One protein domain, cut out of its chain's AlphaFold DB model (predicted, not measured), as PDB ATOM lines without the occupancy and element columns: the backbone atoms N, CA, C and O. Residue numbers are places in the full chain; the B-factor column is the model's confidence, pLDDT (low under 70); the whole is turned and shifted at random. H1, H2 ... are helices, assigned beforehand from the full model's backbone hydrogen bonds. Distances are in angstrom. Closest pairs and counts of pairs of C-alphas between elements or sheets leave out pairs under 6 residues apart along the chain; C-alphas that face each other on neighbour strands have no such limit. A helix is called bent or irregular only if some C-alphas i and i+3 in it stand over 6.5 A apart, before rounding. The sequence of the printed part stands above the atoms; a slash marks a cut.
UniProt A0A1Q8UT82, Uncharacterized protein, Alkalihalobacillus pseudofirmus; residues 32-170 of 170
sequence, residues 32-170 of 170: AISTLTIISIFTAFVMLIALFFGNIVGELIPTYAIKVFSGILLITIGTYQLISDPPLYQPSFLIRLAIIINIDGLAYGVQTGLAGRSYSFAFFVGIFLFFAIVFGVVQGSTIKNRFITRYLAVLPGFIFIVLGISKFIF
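Overview. This is residues 32 to 170 of the 170 residues of an uncharacterized protein of Alkalihalobacillus pseudofirmus (UniProt A0A1Q8UT82). Five helices run roughly along one another in an elongated bundle, with H3 in the middle, the pair H1 and H4 on one side of it and the pair H2 and H5b on the other. Residues 86 to 92 stick out; H5 bends but runs nearly straight. The printed part has 139 residues with five named helices, H1 to H5, and no named strand: all helix. It is compact, with a radius of gyration of the C-alphas of 16.1 A, and spans 50 by 31 by 23 A.

Along the chain. Find C-alpha 33 at (46.738, -5.387, -25.247); from there H1, residues 33 to 57, runs 35.6 A. H3, residues 91 to 114, covers 34.7 A, and H4, residues 120 to 142, covers 33.9 A. H2, residues 63 to 83, covers 30.8 A. H5, residues 146 to 169, was assigned as one helix by its hydrogen bonds but is bent: C-alphas 153 and 156 are 6.8 A apart. Its arms are H5a, residues 146 to 153, 10.5 A, and H5b, residues 156 to 169, 20.0 A, ending at C-alpha 169 (28.301, -19.985, 2.222).

Arrangement. Start at H1, which touches H3, closest at the C-alphas of Gly 54 and Val 110, 4.0 A; they run the same way at a shallow tilt of 34 degrees, only just short of steep. H1 touches H4 at the C-alphas of Ala 44 and Gly 126, 4.5 A, opposite ways. H3, with residues 100 to 111 alone, touches H2 in a hairpin, closest at the C-alphas of Ile 66 and Ala 107, 5.8 A. H2 touches H5b at the C-alphas of Gly 78 and Gly 157, 3.9 A, opposite ways at a shallow tilt of 25 degrees. H5a touches no helix, and H4 and H5b are apart. Every O i to N i+4 pair is within hydrogen-bond range in H1, H2, H3, H4 and H5a; in H5b 8 of 10 are.

Size, cuts and confidence. The C-alphas of Glu 59 and Asn 145, the two farthest apart, are 51.1 A apart. The printed part has no cut and no long link. Look for pLDDT under 70 at residues 58 to 61, 84 to 94 and 170.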
ATOM      1  N   ALA A  32      44.724  -1.036 -24.770       81.50
ATOM      2  CA  ALA A  32      45.893  -1.628 -25.406       81.50
ATOM      3  C   ALA A  32      46.158  -3.019 -24.815       81.50
ATOM      4  O   ALA A  32      46.144  -3.168 -23.590       81.50
ATOM      5  N   ILE A  33      46.456  -4.004 -25.670       79.12
ATOM      6  CA  ILE A  33      46.738  -5.387 -25.247       79.12
ATOM      7  C   ILE A  33      47.833  -5.425 -24.168       79.12
ATOM      8  O   ILE A  33      47.724  -6.183 -23.212       79.12
ATOM      9  N   SER A  34      48.806  -4.510 -24.248       80.69
ATOM     10  CA  SER A  34      49.881  -4.338 -23.269       80.69
ATOM     11  C   SER A  34      49.362  -4.100 -21.849       80.69
ATOM     12  O   SER A  34      49.924  -4.623 -20.894       80.69
ATOM     13  N   THR A  35      48.261  -3.360 -21.693       81.75
ATOM     14  CA  THR A  35      47.643  -3.105 -20.379       81.75
ATOM     15  C   THR A  35      47.047  -4.384 -19.806       81.75
ATOM     16  O   THR A  35      47.190  -4.653 -18.617       81.75
ATOM     17  N   LEU A  36      46.411  -5.200 -20.654       85.44
ATOM     18  CA  LEU A  36      45.844  -6.486 -20.245       85.44
ATOM     19  C   LEU A  36      46.951  -7.453 -19.813       85.44
ATOM     20  O   LEU A  36      46.812  -8.114 -18.788       85.44
ATOM     21  N   THR A  37      48.074  -7.463 -20.538       86.44
ATOM     22  CA  THR A  37      49.264  -8.244 -20.181       86.44
ATOM     23  C   THR A  37      49.841  -7.812 -18.832       86.44
ATOM     24  O   THR A  37      50.197  -8.657 -18.014       86.44
ATOM     25  N   ILE A  38      49.907  -6.503 -18.562       86.69
ATOM     26  CA  ILE A  38      50.376  -5.984 -17.268       86.69
ATOM     27  C   ILE A  38      49.445  -6.439 -16.138       86.69
ATOM     28  O   ILE A  38      49.934  -6.916 -15.118       86.69
ATOM     29  N   ILE A  39      48.120  -6.361 -16.321       85.50
ATOM     30  CA  ILE A  39      47.142  -6.804 -15.312       85.50
ATOM     31  C   ILE A  39      47.305  -8.298 -15.012       85.50
ATOM     32  O   ILE A  39      47.326  -8.685 -13.843       85.50
ATOM     33  N   SER A  40      47.446  -9.145 -16.034       89.56
ATOM     34  CA  SER A  40      47.583 -10.592 -15.835       89.56
ATOM     35  C   SER A  40      48.907 -10.972 -15.172       89.56
ATOM     36  O   SER A  40      48.914 -11.816 -14.278       89.56
ATOM     37  N   ILE A  41      50.015 -10.330 -15.559       91.06
ATOM     38  CA  ILE A  41      51.327 -10.551 -14.929       91.06
ATOM     39  C   ILE A  41      51.298 -10.087 -13.473       91.06
ATOM     40  O   ILE A  41      51.750 -10.812 -12.590       91.06
ATOM     41  N   PHE A  42      50.730  -8.911 -13.210       90.19
ATOM     42  CA  PHE A  42      50.602  -8.388 -11.855       90.19
ATOM     43  C   PHE A  42      49.740  -9.305 -10.982       90.19
ATOM     44  O   PHE A  42      50.137  -9.635  -9.870       90.19
ATOM     45  N   THR A  43      48.627  -9.811 -11.515       89.69
ATOM     46  CA  THR A  43      47.764 -10.756 -10.793       89.69
ATOM     47  C   THR A  43      48.484 -12.074 -10.505       89.69
ATOM     48  O   THR A  43      48.407 -12.583  -9.389       89.69
ATOM     49  N   ALA A  44      49.243 -12.608 -11.467       91.94
ATOM     50  CA  ALA A  44      50.065 -13.800 -11.256       91.94
ATOM     51  C   ALA A  44      51.112 -13.580 -10.155       91.94
ATOM     52  O   ALA A  44      51.331 -14.452  -9.316       91.94
ATOM     53  N   PHE A  45      51.731 -12.398 -10.134       93.00
ATOM     54  CA  PHE A  45      52.722 -12.020  -9.134       93.00
ATOM     55  C   PHE A  45      52.111 -11.874  -7.734       93.00
ATOM     56  O   PHE A  45      52.614 -12.472  -6.781       93.00
ATOM     57  N   VAL A  46      50.993 -11.150  -7.608       91.50
ATOM     58  CA  VAL A  46      50.236 -11.022  -6.352       91.50
ATOM     59  C   VAL A  46      49.817 -12.396  -5.839       91.50
ATOM     60  O   VAL A  46      49.975 -12.690  -4.654       91.50
ATOM     61  N   MET A  47      49.345 -13.268  -6.729       91.88
ATOM     62  CA  MET A  47      48.943 -14.616  -6.358       91.88
ATOM     63  C   MET A  47      50.123 -15.483  -5.909       91.88
ATOM     64  O   MET A  47      49.981 -16.237  -4.952       91.88
ATOM     65  N   LEU A  48      51.289 -15.367  -6.549       93.06
ATOM     66  CA  LEU A  48      52.502 -16.081  -6.144       93.06
ATOM     67  C   LEU A  48      52.913 -15.682  -4.722       93.06
ATOM     68  O   LEU A  48      53.126 -16.554  -3.880       93.06
ATOM     69  N   ILE A  49      52.947 -14.377  -4.434       91.44
ATOM     70  CA  ILE A  49      53.226 -13.859  -3.088       91.44
ATOM     71  C   ILE A  49      52.199 -14.396  -2.088       91.44
ATOM     72  O   ILE A  49      52.569 -14.906  -1.034       91.44
ATOM     73  N   ALA A  50      50.912 -14.329  -2.426       90.06
ATOM     74  CA  ALA A  50      49.844 -14.823  -1.569       90.06
ATOM     75  C   ALA A  50      49.975 -16.326  -1.272       90.06
ATOM     76  O   ALA A  50      49.735 -16.751  -0.147       90.06
ATOM     77  N   LEU A  51      50.402 -17.121  -2.254       90.69
ATOM     78  CA  LEU A  51      50.618 -18.561  -2.114       90.69
ATOM     79  C   LEU A  51      51.831 -18.865  -1.223       90.69
ATOM     80  O   LEU A  51      51.762 -19.753  -0.376       90.69
ATOM     81  N   PHE A  52      52.904 -18.081  -1.353       89.81
ATOM     82  CA  PHE A  52      54.075 -18.154  -0.478       89.81
ATOM     83  C   PHE A  52      53.722 -17.845   0.981       89.81
ATOM     84  O   PHE A  52      54.004 -18.645   1.873       89.81
ATOM     85  N   PHE A  53      53.025 -16.733   1.226       88.00
ATOM     86  CA  PHE A  53      52.549 -16.396   2.566       88.00
ATOM     87  C   PHE A  53      51.506 -17.394   3.078       88.00
ATOM     88  O   PHE A  53      51.521 -17.714   4.258       88.00
ATOM     89  N   GLY A  54      50.643 -17.935   2.219       87.50
ATOM     90  CA  GLY A  54      49.669 -18.954   2.607       87.50
ATOM     91  C   GLY A  54      50.304 -20.271   3.046       87.50
ATOM     92  O   GLY A  54      49.782 -20.917   3.946       87.50
ATOM     93  N   ASN A  55      51.447 -20.646   2.464       84.81
ATOM     94  CA  ASN A  55      52.192 -21.838   2.869       84.81
ATOM     95  C   ASN A  55      52.884 -21.648   4.236       84.81
ATOM     96  O   ASN A  55      52.866 -22.550   5.063       84.81
ATOM     97  N   ILE A  56      53.441 -20.457   4.496       82.69
ATOM     98  CA  ILE A  56      54.231 -20.171   5.711       82.69
ATOM     99  C   ILE A  56      53.365 -19.710   6.893       82.69
ATOM    100  O   ILE A  56      53.608 -20.083   8.035       82.69
ATOM    101  N   VAL A  57      52.379 -18.850   6.632       75.25
ATOM    102  CA  VAL A  57      51.585 -18.116   7.639       75.25
ATOM    103  C   VAL A  57      50.170 -18.690   7.766       75.25
ATOM    104  O   VAL A  57      49.381 -18.248   8.597       75.25
ATOM    105  N   GLY A  58      49.832 -19.691   6.954       64.69
ATOM    106  CA  GLY A  58      48.484 -20.229   6.855       64.69
ATOM    107  C   GLY A  58      47.899 -20.766   8.166       64.69
ATOM    108  O   GLY A  58      46.693 -20.667   8.369       64.69
ATOM    109  N   GLU A  59      48.724 -21.254   9.093       65.50
ATOM    110  CA  GLU A  59      48.240 -21.697  10.411       65.50
ATOM    111  C   GLU A  59      47.790 -20.539  11.318       65.50
ATOM    112  O   GLU A  59      46.980 -20.744  12.220       65.50
ATOM    113  N   LEU A  60      48.269 -19.312  11.075       66.12
ATOM    114  CA  LEU A  60      47.977 -18.143  11.913       66.12
ATOM    115  C   LEU A  60      46.738 -17.362  11.457       66.12
ATOM    116  O   LEU A  60      46.143 -16.647  12.264       66.12
ATOM    117  N   ILE A  61      46.340 -17.470  10.183       68.81
ATOM    118  CA  ILE A  61      45.215 -16.706   9.628       68.81
ATOM    119  C   ILE A  61      44.054 -17.658   9.320       68.81
ATOM    120  O   ILE A  61      44.152 -18.446   8.379       68.81
ATOM    121  N   PRO A  62      42.916 -17.568  10.036       74.50
ATOM    122  CA  PRO A  62      41.768 -18.408   9.738       74.50
ATOM    123  C   PRO A  62      41.265 -18.123   8.319       74.50
ATOM    124  O   PRO A  62      40.881 -16.999   7.990       74.50
ATOM    125  N   THR A  63      41.206 -19.166   7.489       74.62
ATOM    126  CA  THR A  63      40.747 -19.119   6.090       74.62
ATOM    127  C   THR A  63      39.387 -18.433   5.932       74.62
ATOM    128  O   THR A  63      39.119 -17.769   4.930       74.62
ATOM    129  N   TYR A  64      38.540 -18.554   6.955       79.06
ATOM    130  CA  TYR A  64      37.242 -17.895   7.041       79.06
ATOM    131  C   TYR A  64      37.342 -16.362   6.975       79.06
ATOM    132  O   TYR A  64      36.589 -15.733   6.235       79.06
ATOM    133  N   ALA A  65      38.305 -15.749   7.672       80.94
ATOM    134  CA  ALA A  65      38.458 -14.294   7.692       80.94
ATOM    135  C   ALA A  65      38.788 -13.736   6.299       80.94
ATOM    136  O   ALA A  65      38.243 -12.714   5.883       80.94
ATOM    137  N   ILE A  66      39.626 -14.449   5.542       78.50
ATOM    138  CA  ILE A  66      40.019 -14.075   4.178       78.50
ATOM    139  C   ILE A  66      38.824 -14.172   3.215       78.50
ATOM    140  O   ILE A  66      38.618 -13.284   2.376       78.50
ATOM    141  N   LYS A  67      38.009 -15.230   3.337       80.69
ATOM    142  CA  LYS A  67      36.795 -15.412   2.526       80.69
ATOM    143  C   LYS A  67      35.758 -14.330   2.799       80.69
ATOM    144  O   LYS A  67      35.281 -13.707   1.855       80.69
ATOM    145  N   VAL A  68      35.475 -14.052   4.071       84.81
ATOM    146  CA  VAL A  68      34.519 -13.011   4.468       84.81
ATOM    147  C   VAL A  68      34.986 -11.636   3.997       84.81
ATOM    148  O   VAL A  68      34.201 -10.897   3.409       84.81
ATOM    149  N   PHE A  69      36.268 -11.301   4.173       84.69
ATOM    150  CA  PHE A  69      36.808 -10.011   3.739       84.69
ATOM    151  C   PHE A  69      36.660  -9.795   2.226       84.69
ATOM    152  O   PHE A  69      36.166  -8.756   1.785       84.69
ATOM    153  N   SER A  70      37.030 -10.797   1.426       82.00
ATOM    154  CA  SER A  70      36.867 -10.730  -0.031       82.00
ATOM    155  C   SER A  70      35.389 -10.717  -0.455       82.00
ATOM    156  O   SER A  70      35.015  -9.943  -1.333       82.00
ATOM    157  N   GLY A  71      34.522 -11.474   0.227       85.06
ATOM    158  CA  GLY A  71      33.073 -11.459  -0.001       85.06
ATOM    159  C   GLY A  71      32.433 -10.087   0.241       85.06
ATOM    160  O   GLY A  71      31.679  -9.604  -0.602       85.06
ATOM    161  N   ILE A  72      32.784  -9.411   1.342       87.75
ATOM    162  CA  ILE A  72      32.292  -8.057   1.659       87.75
ATOM    163  C   ILE A  72      32.689  -7.059   0.565       87.75
ATOM    164  O   ILE A  72      31.864  -6.248   0.136       87.75
ATOM    165  N   LEU A  73      33.934  -7.120   0.087       85.69
ATOM    166  CA  LEU A  73      34.422  -6.223  -0.963       85.69
ATOM    167  C   LEU A  73      33.691  -6.433  -2.292       85.69
ATOM    168  O   LEU A  73      33.285  -5.455  -2.922       85.69
ATOM    169  N   LEU A  74      33.451  -7.687  -2.684       82.81
ATOM    170  CA  LEU A  74      32.683  -8.016  -3.886       82.81
ATOM    171  C   LEU A  74      31.237  -7.517  -3.808       82.81
ATOM    172  O   LEU A  74      30.760  -6.891  -4.754       82.81
ATOM    173  N   ILE A  75      30.555  -7.713  -2.673       87.56
ATOM    174  CA  ILE A  75      29.188  -7.207  -2.473       87.56
ATOM    175  C   ILE A  75      29.174  -5.677  -2.539       87.56
ATOM    176  O   ILE A  75      28.332  -5.092  -3.223       87.56
ATOM    177  N   THR A  76      30.124  -5.017  -1.873       85.31
ATOM    178  CA  THR A  76      30.214  -3.548  -1.842       85.31
ATOM    179  C   THR A  76      30.394  -2.977  -3.244       85.31
ATOM    180  O   THR A  76      29.749  -2.000  -3.619       85.31
ATOM    181  N   ILE A  77      31.241  -3.597  -4.062       79.19
ATOM    182  CA  ILE A  77      31.524  -3.068  -5.395       79.19
ATOM    183  C   ILE A  77      30.441  -3.469  -6.392       79.19
ATOM    184  O   ILE A  77      30.062  -2.654  -7.231       79.19
ATOM    185  N   GLY A  78      29.879  -4.670  -6.269       81.81
ATOM    186  CA  GLY A  78      28.740  -5.098  -7.071       81.81
ATOM    187  C   GLY A  78      27.512  -4.211  -6.849       81.81
ATOM    188  O   GLY A  78      26.888  -3.779  -7.816       81.81
ATOM    189  N   THR A  79      27.218  -3.853  -5.595       84.31
ATOM    190  CA  THR A  79      26.138  -2.907  -5.256       84.31
ATOM    191  C   THR A  79      26.442  -1.491  -5.737       84.31
ATOM    192  O   THR A  79      25.588  -0.874  -6.374       84.31
ATOM    193  N   TYR A  80      27.667  -0.990  -5.533       79.69
ATOM    194  CA  TYR A  80      28.082   0.316  -6.052       79.69
ATOM    195  C   TYR A  80      27.942   0.401  -7.579       79.69
ATOM    196  O   TYR A  80      27.471   1.412  -8.095       79.69
ATOM    197  N   GLN A  81      28.295  -0.671  -8.292       75.56
ATOM    198  CA  GLN A  81      28.196  -0.781  -9.748       75.56
ATOM    199  C   GLN A  81      26.755  -0.896 -10.264       75.56
ATOM    200  O   GLN A  81      26.511  -0.638 -11.441       75.56
ATOM    201  N   LEU A  82      25.815  -1.326  -9.419       80.19
ATOM    202  CA  LEU A  82      24.397  -1.406  -9.763       80.19
ATOM    203  C   LEU A  82      23.700  -0.049  -9.600       80.19
ATOM    204  O   LEU A  82      22.832   0.302 -10.393       80.19
ATOM    205  N   ILE A  83      24.065   0.687  -8.543       79.69
ATOM    206  CA  ILE A  83      23.444   1.966  -8.167       79.69
ATOM    207  C   ILE A  83      24.041   3.110  -8.980       79.69
ATOM    208  O   ILE A  83      23.326   3.955  -9.515       79.69
ATOM    209  N   SER A  84      25.367   3.146  -9.059       67.94
ATOM    210  CA  SER A  84      26.054   4.048  -9.961       67.94
ATOM    211  C   SER A  84      26.152   3.323 -11.293       67.94
ATOM    212  O   SER A  84      26.713   2.239 -11.349       67.94
ATOM    213  N   ASP A  85      25.661   3.915 -12.375       63.06
ATOM    214  CA  ASP A  85      26.123   3.602 -13.729       63.06
ATOM    215  C   ASP A  85      27.383   4.468 -13.965       63.06
ATOM    216  O   ASP A  85      27.288   5.502 -14.637       63.06
ATOM    217  N   PRO A  86      28.574   4.190 -13.370       54.97
ATOM    218  CA  PRO A  86      29.704   5.075 -13.568       54.97
ATOM    219  C   PRO A  86      30.078   5.057 -15.055       54.97
ATOM    220  O   PRO A  86      30.170   3.981 -15.668       54.97
ATOM    221  N   PRO A  87      30.325   6.224 -15.671       52.47
ATOM    222  CA  PRO A  87      30.882   6.261 -17.010       52.47
ATOM    223  C   PRO A  87      32.259   5.583 -16.979       52.47
ATOM    224  O   PRO A  87      33.172   6.019 -16.276       52.47
ATOM    225  N   LEU A  88      32.414   4.499 -17.748       53.69
ATOM    226  CA  LEU A  88      33.609   3.642 -17.729       53.69
ATOM    227  C   LEU A  88      34.909   4.313 -18.171       53.69
ATOM    228  O   LEU A  88      35.974   3.719 -18.034       53.69
ATOM    229  N   TYR A  89      34.831   5.526 -18.710       52.41
ATOM    230  CA  TYR A  89      36.002   6.266 -19.161       52.41
ATOM    231  C   TYR A  89      36.794   6.899 -18.010       52.41
ATOM    232  O   TYR A  89      37.836   7.509 -18.234       52.41
ATOM    233  N   GLN A  90      36.321   6.778 -16.765       60.69
ATOM    234  CA  GLN A  90      37.094   7.258 -15.632       60.69
ATOM    235  C   GLN A  90      38.215   6.266 -15.290       60.69
ATOM    236  O   GLN A  90      37.924   5.094 -15.029       60.69
ATOM    237  N   PRO A  91      39.481   6.716 -15.185       62.12
ATOM    238  CA  PRO A  91      40.594   5.863 -14.754       62.12
ATOM    239  C   PRO A  91      40.326   5.220 -13.383       62.12
ATOM    240  O   PRO A  91      40.767   4.103 -13.118       62.12
ATOM    241  N   SER A  92      39.507   5.871 -12.550       66.19
ATOM    242  CA  SER A  92      39.045   5.353 -11.261       66.19
ATOM    243  C   SER A  92      38.293   4.018 -11.372       66.19
ATOM    244  O   SER A  92      38.365   3.201 -10.459       66.19
ATOM    245  N   PHE A  93      37.591   3.757 -12.482       69.50
ATOM    246  CA  PHE A  93      36.844   2.514 -12.682       69.50
ATOM    247  C   PHE A  93      37.760   1.323 -12.980       69.50
ATOM    248  O   PHE A  93      37.607   0.265 -12.373       69.50
ATOM    249  N   LEU A  94      38.745   1.517 -13.860       68.12
ATOM    250  CA  LEU A  94      39.743   0.496 -14.188       68.12
ATOM    251  C   LEU A  94      40.557   0.102 -12.954       68.12
ATOM    252  O   LEU A  94      40.763  -1.082 -12.705       68.12
ATOM    253  N   ILE A  95      40.957   1.094 -12.153       73.06
ATOM    254  CA  ILE A  95      41.694   0.874 -10.905       73.06
ATOM    255  C   ILE A  95      40.848   0.062  -9.917       73.06
ATOM    256  O   ILE A  95      41.347  -0.908  -9.355       73.06
ATOM    257  N   ARG A  96      39.559   0.394  -9.746       74.75
ATOM    258  CA  ARG A  96      38.651  -0.375  -8.876       74.75
ATOM    259  C   ARG A  96      38.553  -1.842  -9.298       74.75
ATOM    260  O   ARG A  96      38.711  -2.716  -8.456       74.75
ATOM    261  N   LEU A  97      38.345  -2.118 -10.585       74.50
ATOM    262  CA  LEU A  97      38.267  -3.493 -11.092       74.50
ATOM    263  C   LEU A  97      39.588  -4.256 -10.939       74.50
ATOM    264  O   LEU A  97      39.582  -5.422 -10.554       74.50
ATOM    265  N   ALA A  98      40.721  -3.599 -11.198       78.44
ATOM    266  CA  ALA A  98      42.034  -4.204 -11.011       78.44
ATOM    267  C   ALA A  98      42.285  -4.566  -9.539       78.44
ATOM    268  O   ALA A  98      42.794  -5.650  -9.258       78.44
ATOM    269  N   ILE A  99      41.884  -3.701  -8.603       80.25
ATOM    270  CA  ILE A  99      41.965  -3.978  -7.165       80.25
ATOM    271  C   ILE A  99      41.128  -5.211  -6.809       80.25
ATOM    272  O   ILE A  99      41.631  -6.091  -6.123       80.25
ATOM    273  N   ILE A 100      39.897  -5.322  -7.316       78.06
ATOM    274  CA  ILE A 100      39.015  -6.471  -7.041       78.06
ATOM    275  C   ILE A 100      39.638  -7.783  -7.491       78.06
ATOM    276  O   ILE A 100      39.758  -8.698  -6.682       78.06
ATOM    277  N   ILE A 101      40.071  -7.853  -8.756       81.62
ATOM    278  CA  ILE A 101      40.695  -9.062  -9.311       81.62
ATOM    279  C   ILE A 101      41.885  -9.483  -8.444       81.62
ATOM    280  O   ILE A 101      42.063 -10.663  -8.153       81.62
ATOM    281  N   ASN A 102      42.699  -8.520  -8.004       88.31
ATOM    282  CA  ASN A 102      43.874  -8.816  -7.191       88.31
ATOM    283  C   ASN A 102      43.517  -9.217  -5.758       88.31
ATOM    284  O   ASN A 102      44.197 -10.068  -5.198       88.31
ATOM    285  N   ILE A 103      42.459  -8.660  -5.167       85.00
ATOM    286  CA  ILE A 103      41.988  -9.060  -3.836       85.00
ATOM    287  C   ILE A 103      41.448 -10.491  -3.859       85.00
ATOM    288  O   ILE A 103      41.774 -11.276  -2.967       85.00
ATOM    289  N   ASP A 104      40.683 -10.859  -4.886       83.19
ATOM    290  CA  ASP A 104      40.218 -12.236  -5.055       83.19
ATOM    291  C   ASP A 104      41.369 -13.198  -5.350       83.19
ATOM    292  O   ASP A 104      41.463 -14.252  -4.714       83.19
ATOM    293  N   GLY A 105      42.296 -12.806  -6.228       86.75
ATOM    294  CA  GLY A 105      43.519 -13.558  -6.508       86.75
ATOM    295  C   GLY A 105      44.395 -13.754  -5.268       86.75
ATOM    296  O   GLY A 105      44.927 -14.843  -5.058       86.75
ATOM    297  N   LEU A 106      44.493 -12.746  -4.397       87.94
ATOM    298  CA  LEU A 106      45.198 -12.826  -3.119       87.94
ATOM    299  C   LEU A 106      44.487 -13.785  -2.162       87.94
ATOM    300  O   LEU A 106      45.117 -14.691  -1.619       87.94
ATOM    301  N   ALA A 107      43.171 -13.640  -1.990       85.75
ATOM    302  CA  ALA A 107      42.382 -14.505  -1.118       85.75
ATOM    303  C   ALA A 107      42.457 -15.982  -1.542       85.75
ATOM    304  O   ALA A 107      42.582 -16.876  -0.699       85.75
ATOM    305  N   TYR A 108      42.388 -16.248  -2.847       86.44
ATOM    306  CA  TYR A 108      42.520 -17.593  -3.402       86.44
ATOM    307  C   TYR A 108      43.974 -18.088  -3.365       86.44
ATOM    308  O   TYR A 108      44.221 -19.268  -3.129       86.44
ATOM    309  N   GLY A 109      44.953 -17.196  -3.535       89.06
ATOM    310  CA  GLY A 109      46.381 -17.484  -3.393       89.06
ATOM    311  C   GLY A 109      46.732 -17.993  -1.996       89.06
ATOM    312  O   GLY A 109      47.330 -19.058  -1.871       89.06
ATOM    313  N   VAL A 110      46.260 -17.317  -0.944       87.88
ATOM    314  CA  VAL A 110      46.474 -17.771   0.442       87.88
ATOM    315  C   VAL A 110      45.813 -19.133   0.690       87.88
ATOM    316  O   VAL A 110      46.451 -20.037   1.220       87.88
ATOM    317  N   GLN A 111      44.568 -19.321   0.239       85.12
ATOM    318  CA  GLN A 111      43.844 -20.598   0.356       85.12
ATOM    319  C   GLN A 111      44.527 -21.756  -0.375       85.12
ATOM    320  O   GLN A 111      44.571 -22.881   0.118       85.12
ATOM    321  N   THR A 112      45.045 -21.498  -1.572       86.44
ATOM    322  CA  THR A 112      45.734 -22.519  -2.367       86.44
ATOM    323  C   THR A 112      47.121 -22.833  -1.819       86.44
ATOM    324  O   THR A 112      47.533 -23.991  -1.889       86.44
ATOM    325  N   GLY A 113      47.803 -21.853  -1.219       87.06
ATOM    326  CA  GLY A 113      49.050 -22.059  -0.477       87.06
ATOM    327  C   GLY A 113      48.835 -22.921   0.764       87.06
ATOM    328  O   GLY A 113      49.571 -23.880   0.975       87.06
ATOM    329  N   LEU A 114      47.752 -22.651   1.500       84.25
ATOM    330  CA  LEU A 114      47.269 -23.460   2.622       84.25
ATOM    331  C   LEU A 114      46.954 -24.907   2.234       84.25
ATOM    332  O   LEU A 114      47.270 -25.842   2.960       84.25
ATOM    333  N   ALA A 115      46.361 -25.104   1.058       82.75
ATOM    334  CA  ALA A 115      46.090 -26.428   0.502       82.75
ATOM    335  C   ALA A 115      47.354 -27.142  -0.030       82.75
ATOM    336  O   ALA A 115      47.234 -28.181  -0.681       82.75
ATOM    337  N   GLY A 116      48.551 -26.578   0.180       82.06
ATOM    338  CA  GLY A 116      49.825 -27.165  -0.235       82.06
ATOM    339  C   GLY A 116      50.009 -27.247  -1.752       82.06
ATOM    340  O   GLY A 116      50.750 -28.105  -2.234       82.06
ATOM    341  N   ARG A 117      49.321 -26.405  -2.541       81.25
ATOM    342  CA  ARG A 117      49.488 -26.418  -4.001       81.25
ATOM    343  C   ARG A 117      50.863 -25.904  -4.419       81.25
ATOM    344  O   ARG A 117      51.474 -25.066  -3.766       81.25
ATOM    345  N   SER A 118      51.318 -26.384  -5.576       87.81
ATOM    346  CA  SER A 118      52.562 -25.928  -6.197       87.81
ATOM    347  C   SER A 118      52.497 -24.452  -6.605       87.81
ATOM    348  O   SER A 118      51.490 -23.995  -7.153       87.81
ATOM    349  N   TYR A 119      53.616 -23.743  -6.439       87.88
ATOM    350  CA  TYR A 119      53.809 -22.359  -6.882       87.88
ATOM    351  C   TYR A 119      53.570 -22.163  -8.387       87.88
ATOM    352  O   TYR A 119      53.135 -21.089  -8.804       87.88
ATOM    353  N   SER A 120      53.761 -23.209  -9.206       87.31
ATOM    354  CA  SER A 120      53.460 -23.169 -10.645       87.31
ATOM    355  C   SER A 120      51.990 -22.852 -10.933       87.31
ATOM    356  O   SER A 120      51.673 -22.355 -12.011       87.31
ATOM    357  N   PHE A 121      51.083 -23.095  -9.977       89.38
ATOM    358  CA  PHE A 121      49.666 -22.760 -10.113       89.38
ATOM    359  C   PHE A 121      49.449 -21.270 -10.406       89.38
ATOM    360  O   PHE A 121      48.691 -20.947 -11.316       89.38
ATOM    361  N   ALA A 122      50.163 -20.369  -9.720       90.88
ATOM    362  CA  ALA A 122      50.030 -18.924  -9.924       90.88
ATOM    363  C   ALA A 122      50.410 -18.494 -11.355       90.88
ATOM    364  O   ALA A 122      49.766 -17.625 -11.943       90.88
ATOM    365  N   PHE A 123      51.409 -19.153 -11.952       91.44
ATOM    366  CA  PHE A 123      51.805 -18.912 -13.341       91.44
ATOM    367  C   PHE A 123      50.705 -19.325 -14.328       91.44
ATOM    368  O   PHE A 123      50.342 -18.552 -15.216       91.44
ATOM    369  N   PHE A 124      50.118 -20.513 -14.135       92.00
ATOM    370  CA  PHE A 124      49.005 -20.972 -14.966       92.00
ATOM    371  C   PHE A 124      47.770 -20.083 -14.824       92.00
ATOM    372  O   PHE A 124      47.130 -19.800 -15.833       92.00
ATOM    373  N   VAL A 125      47.470 -19.590 -13.618       91.31
ATOM    374  CA  VAL A 125      46.388 -18.617 -13.398       91.31
ATOM    375  C   VAL A 125      46.628 -17.348 -14.205       91.31
ATOM    376  O   VAL A 125      45.724 -16.903 -14.898       91.31
ATOM    377  N   GLY A 126      47.842 -16.790 -14.174       91.62
ATOM    378  CA  GLY A 126      48.184 -15.595 -14.950       91.62
ATOM    379  C   GLY A 126      47.931 -15.757 -16.447       91.62
ATOM    380  O   GLY A 126      47.314 -14.894 -17.074       91.62
ATOM    381  N   ILE A 127      48.366 -16.886 -17.014       92.31
ATOM    382  CA  ILE A 127      48.136 -17.215 -18.426       92.31
ATOM    383  C   ILE A 127      46.636 -17.335 -18.707       92.31
ATOM    384  O   ILE A 127      46.128 -16.717 -19.642       92.31
ATOM    385  N   PHE A 128      45.919 -18.115 -17.897       93.06
ATOM    386  CA  PHE A 128      44.496 -18.370 -18.106       93.06
ATOM    387  C   PHE A 128      43.667 -17.088 -17.982       93.06
ATOM    388  O   PHE A 128      42.797 -16.833 -18.813       93.06
ATOM    389  N   LEU A 129      44.011 -16.234 -17.018       92.06
ATOM    390  CA  LEU A 129      43.402 -14.930 -16.809       92.06
ATOM    391  C   LEU A 129      43.628 -14.003 -18.007       92.06
ATOM    392  O   LEU A 129      42.692 -13.341 -18.445       92.06
ATOM    393  N   PHE A 130      44.839 -13.973 -18.573       92.44
ATOM    394  CA  PHE A 130      45.117 -13.193 -19.781       92.44
ATOM    395  C   PHE A 130      44.198 -13.608 -20.936       92.44
ATOM    396  O   PHE A 130      43.520 -12.764 -21.527       92.44
ATOM    397  N   PHE A 131      44.121 -14.912 -21.219       92.94
ATOM    398  CA  PHE A 131      43.237 -15.436 -22.261       92.94
ATOM    399  C   PHE A 131      41.764 -15.161 -21.959       92.94
ATOM    400  O   PHE A 131      41.032 -14.757 -22.859       92.94
ATOM    401  N   ALA A 132      41.336 -15.315 -20.707       92.88
ATOM    402  CA  ALA A 132      39.971 -15.037 -20.280       92.88
ATOM    403  C   ALA A 132      39.589 -13.567 -20.504       92.88
ATOM    404  O   ALA A 132      38.534 -13.293 -21.077       92.88
ATOM    405  N   ILE A 133      40.458 -12.621 -20.131       90.69
ATOM    406  CA  ILE A 133      40.215 -11.190 -20.342       90.69
ATOM    407  C   ILE A 133      40.144 -10.875 -21.839       90.69
ATOM    408  O   ILE A 133      39.192 -10.234 -22.284       90.69
ATOM    409  N   VAL A 134      41.113 -11.340 -22.635       91.00
ATOM    410  CA  VAL A 134      41.139 -11.095 -24.087       91.00
ATOM    411  C   VAL A 134      39.900 -11.683 -24.760       91.00
ATOM    412  O   VAL A 134      39.234 -10.993 -25.535       91.00
ATOM    413  N   PHE A 135      39.547 -12.923 -24.427       92.12
ATOM    414  CA  PHE A 135      38.350 -13.580 -24.939       92.12
ATOM    415  C   PHE A 135      37.080 -12.815 -24.550       92.12
ATOM    416  O   PHE A 135      36.226 -12.569 -25.401       92.12
ATOM    417  N   GLY A 136      36.995 -12.344 -23.304       90.44
ATOM    418  CA  GLY A 136      35.932 -11.457 -22.842       90.44
ATOM    419  C   GLY A 136      35.811 -10.207 -23.711       90.44
ATOM    420  O   GLY A 136      34.731  -9.925 -24.230       90.44
ATOM    421  N   VAL A 137      36.915  -9.488 -23.948       89.50
ATOM    422  CA  VAL A 137      36.919  -8.259 -24.766       89.50
ATOM    423  C   VAL A 137      36.423  -8.528 -26.185       89.50
ATOM    424  O   VAL A 137      35.567  -7.791 -26.684       89.50
ATOM    425  N   VAL A 138      36.911  -9.591 -26.830       90.12
ATOM    426  CA  VAL A 138      36.493  -9.956 -28.193       90.12
ATOM    427  C   VAL A 138      34.989 -10.236 -28.236       90.12
ATOM    428  O   VAL A 138      34.272  -9.628 -29.040       90.12
ATOM    429  N   GLN A 139      34.491 -11.073 -27.322       89.31
ATOM    430  CA  GLN A 139      33.074 -11.437 -27.266       89.31
ATOM    431  C   GLN A 139      32.181 -10.229 -26.964       89.31
ATOM    432  O   GLN A 139      31.160 -10.034 -27.623       89.31
ATOM    433  N   GLY A 140      32.586  -9.368 -26.030       85.75
ATOM    434  CA  GLY A 140      31.839  -8.156 -25.694       85.75
ATOM    435  C   GLY A 140      31.793  -7.155 -26.852       85.75
ATOM    436  O   GLY A 140      30.754  -6.550 -27.106       85.75
ATOM    437  N   SER A 141      32.894  -7.003 -27.597       85.69
ATOM    438  CA  SER A 141      33.008  -6.015 -28.685       85.69
ATOM    439  C   SER A 141      32.182  -6.351 -29.929       85.69
ATOM    440  O   SER A 141      31.804  -5.457 -30.694       85.69
ATOM    441  N   THR A 142      31.858  -7.634 -30.105       86.56
ATOM    442  CA  THR A 142      31.060  -8.136 -31.229       86.56
ATOM    443  C   THR A 142      29.580  -7.743 -31.099       86.56
ATOM    444  O   THR A 142      28.870  -7.612 -32.100       86.56
ATOM    445  N   ILE A 143      29.106  -7.467 -29.880       85.44
ATOM    446  CA  ILE A 143      27.708  -7.124 -29.604       85.44
ATOM    447  C   ILE A 143      27.448  -5.657 -29.976       85.44
ATOM    448  O   ILE A 143      27.944  -4.722 -29.349       85.44
ATOM    449  N   LYS A 144      26.638  -5.441 -31.019       81.12
ATOM    450  CA  LYS A 144      26.306  -4.096 -31.536       81.12
ATOM    451  C   LYS A 144      24.963  -3.547 -31.046       81.12
ATOM    452  O   LYS A 144      24.724  -2.349 -31.176       81.12
ATOM    453  N   ASN A 145      24.083  -4.395 -30.513       82.38
ATOM    454  CA  ASN A 145      22.727  -3.994 -30.146       82.38
ATOM    455  C   ASN A 145      22.713  -3.197 -28.830       82.38
ATOM    456  O   ASN A 145      23.001  -3.740 -27.766       82.38
ATOM    457  N   ARG A 146      22.303  -1.925 -28.906       74.69
ATOM    458  CA  ARG A 146      22.291  -0.969 -27.787       74.69
ATOM    459  C   ARG A 146      21.440  -1.425 -26.596       74.69
ATOM    460  O   ARG A 146      21.803  -1.138 -25.460       74.69
ATOM    461  N   PHE A 147      20.343  -2.146 -26.841       74.06
ATOM    462  CA  PHE A 147      19.514  -2.710 -25.770       74.06
ATOM    463  C   PHE A 147      20.249  -3.823 -25.028       74.06
ATOM    464  O   PHE A 147      20.323  -3.804 -23.802       74.06
ATOM    465  N   ILE A 148      20.860  -4.742 -25.776       75.69
ATOM    466  CA  ILE A 148      21.637  -5.853 -25.220       75.69
ATOM    467  C   ILE A 148      22.833  -5.307 -24.431       75.69
ATOM    468  O   ILE A 148      23.059  -5.722 -23.301       75.69
ATOM    469  N   THR A 149      23.537  -4.300 -24.953       75.19
ATOM    470  CA  THR A 149      24.642  -3.644 -24.239       75.19
ATOM    471  C   THR A 149      24.205  -3.046 -22.899       75.19
ATOM    472  O   THR A 149      24.956  -3.135 -21.932       75.19
ATOM    473  N   ARG A 150      23.001  -2.458 -22.809       74.88
ATOM    474  CA  ARG A 150      22.499  -1.866 -21.557       74.88
ATOM    475  C   ARG A 150      22.218  -2.927 -20.495       74.88
ATOM    476  O   ARG A 150      22.660  -2.759 -19.368       74.88
ATOM    477  N   TYR A 151      21.555  -4.026 -20.855       74.94
ATOM    478  CA  TYR A 151      21.308  -5.136 -19.924       74.94
ATOM    479  C   TYR A 151      22.607  -5.827 -19.495       74.94
ATOM    480  O   TYR A 151      22.841  -6.051 -18.309       74.94
ATOM    481  N   LEU A 152      23.491  -6.117 -20.452       74.25
ATOM    482  CA  LEU A 152      24.750  -6.801 -20.172       74.25
ATOM    483  C   LEU A 152      25.749  -5.938 -19.381       74.25
ATOM    484  O   LEU A 152      26.638  -6.484 -18.738       74.25
ATOM    485  N   ALA A 153      25.605  -4.609 -19.386       71.12
ATOM    486  CA  ALA A 153      26.429  -3.716 -18.570       71.12
ATOM    487  C   ALA A 153      26.116  -3.791 -17.064       71.12
ATOM    488  O   ALA A 153      26.984  -3.446 -16.264       71.12
ATOM    489  N   VAL A 154      24.915  -4.241 -16.683       76.56
ATOM    490  CA  VAL A 154      24.470  -4.393 -15.281       76.56
ATOM    491  C   VAL A 154      24.826  -5.779 -14.722       76.56
ATOM    492  O   VAL A 154      25.039  -5.950 -13.521       76.56
ATOM    493  N   LEU A 155      24.966  -6.763 -15.612       77.25
ATOM    494  CA  LEU A 155      25.302  -8.161 -15.323       77.25
ATOM    495  C   LEU A 155      26.510  -8.353 -14.370       77.25
ATOM    496  O   LEU A 155      26.397  -9.142 -13.437       77.25
ATOM    497  N   PRO A 156      27.629  -7.619 -14.504       74.75
ATOM    498  CA  PRO A 156      28.782  -7.752 -13.612       74.75
ATOM    499  C   PRO A 156      28.484  -7.368 -12.167       74.75
ATOM    500  O   PRO A 156      28.984  -8.016 -11.257       74.75
ATOM    501  N   GLY A 157      27.668  -6.328 -11.954       78.12
ATOM    502  CA  GLY A 157      27.265  -5.913 -10.611       78.12
ATOM    503  C   GLY A 157      26.498  -7.032  -9.914       78.12
ATOM    504  O   GLY A 157      26.822  -7.400  -8.787       78.12
ATOM    505  N   PHE A 158      25.567  -7.659 -10.639       82.62
ATOM    506  CA  PHE A 158      24.878  -8.862 -10.176       82.62
ATOM    507  C   PHE A 158      25.836 -10.025  -9.914       82.62
ATOM    508  O   PHE A 158      25.737 -10.653  -8.863       82.62
ATOM    509  N   ILE A 159      26.776 -10.304 -10.822       82.00
ATOM    510  CA  ILE A 159      27.727 -11.407 -10.636       82.00
ATOM    511  C   ILE A 159      28.609 -11.174  -9.408       82.00
ATOM    512  O   ILE A 159      28.755 -12.090  -8.611       82.00
ATOM    513  N   PHE A 160      29.141  -9.969  -9.193       78.31
ATOM    514  CA  PHE A 160      29.946  -9.679  -8.005       78.31
ATOM    515  C   PHE A 160      29.146  -9.807  -6.710       78.31
ATOM    516  O   PHE A 160      29.670 -10.320  -5.726       78.31
ATOM    517  N   ILE A 161      27.867  -9.421  -6.707       85.75
ATOM    518  CA  ILE A 161      26.990  -9.658  -5.554       85.75
ATOM    519  C   ILE A 161      26.823 -11.164  -5.318       85.75
ATOM    520  O   ILE A 161      27.003 -11.624  -4.194       85.75
ATOM    521  N   VAL A 162      26.531 -11.945  -6.362       85.56
ATOM    522  CA  VAL A 162      26.345 -13.402  -6.253       85.56
ATOM    523  C   VAL A 162      27.628 -14.102  -5.796       85.56
ATOM    524  O   VAL A 162      27.583 -14.908  -4.870       85.56
ATOM    525  N   LEU A 163      28.775 -13.770  -6.390       80.69
ATOM    526  CA  LEU A 163      30.080 -14.302  -5.998       80.69
ATOM    527  C   LEU A 163      30.427 -13.899  -4.563       80.69
ATOM    528  O   LEU A 163      30.842 -14.743  -3.771       80.69
ATOM    529  N   GLY A 164      30.178 -12.646  -4.193       83.62
ATOM    530  CA  GLY A 164      30.391 -12.157  -2.837       83.62
ATOM    531  C   GLY A 164      29.547 -12.906  -1.808       83.62
ATOM    532  O   GLY A 164      30.085 -13.353  -0.800       83.62
ATOM    533  N   ILE A 165      28.260 -13.135  -2.095       86.12
ATOM    534  CA  ILE A 165      27.368 -13.946  -1.254       86.12
ATOM    535  C   ILE A 165      27.850 -15.399  -1.186       86.12
ATOM    536  O   ILE A 165      27.848 -15.987  -0.106       86.12
ATOM    537  N   SER A 166      28.313 -15.983  -2.298       81.88
ATOM    538  CA  SER A 166      28.790 -17.372  -2.297       81.88
ATOM    539  C   SER A 166      29.966 -17.596  -1.344       81.88
ATOM    540  O   SER A 166      30.024 -18.650  -0.718       81.88
ATOM    541  N   LYS A 167      30.825 -16.585  -1.139       80.06
ATOM    542  CA  LYS A 167      31.961 -16.649  -0.203       80.06
ATOM    543  C   LYS A 167      31.563 -16.682   1.275       80.06
ATOM    544  O   LYS A 167      32.398 -16.994   2.120       80.06
ATOM    545  N   PHE A 168      30.317 -16.338   1.606       81.50
ATOM    546  CA  PHE A 168      29.785 -16.513   2.962       81.50
ATOM    547  C   PHE A 168      29.284 -17.937   3.210       81.50
ATOM    548  O   PHE A 168      29.224 -18.363   4.361       81.50
ATOM    549  N   ILE A 169      28.903 -18.650   2.148       74.50
ATOM    550  CA  ILE A 169      28.301 -19.985   2.222       74.50
ATOM    551  C   ILE A 169      29.374 -21.073   2.056       74.50
ATOM    552  O   ILE A 169      29.302 -22.098   2.731       74.50
ATOM    553  N   PHE A 170      30.362 -20.845   1.181       55.38
ATOM    554  CA  PHE A 170      31.429 -21.784   0.821       55.38
ATOM    555  C   PHE A 170      32.813 -21.154   0.910       55.38
ATOM    556  O   PHE A 170      33.738 -21.898   1.301       55.38
TER     557      PHE A 170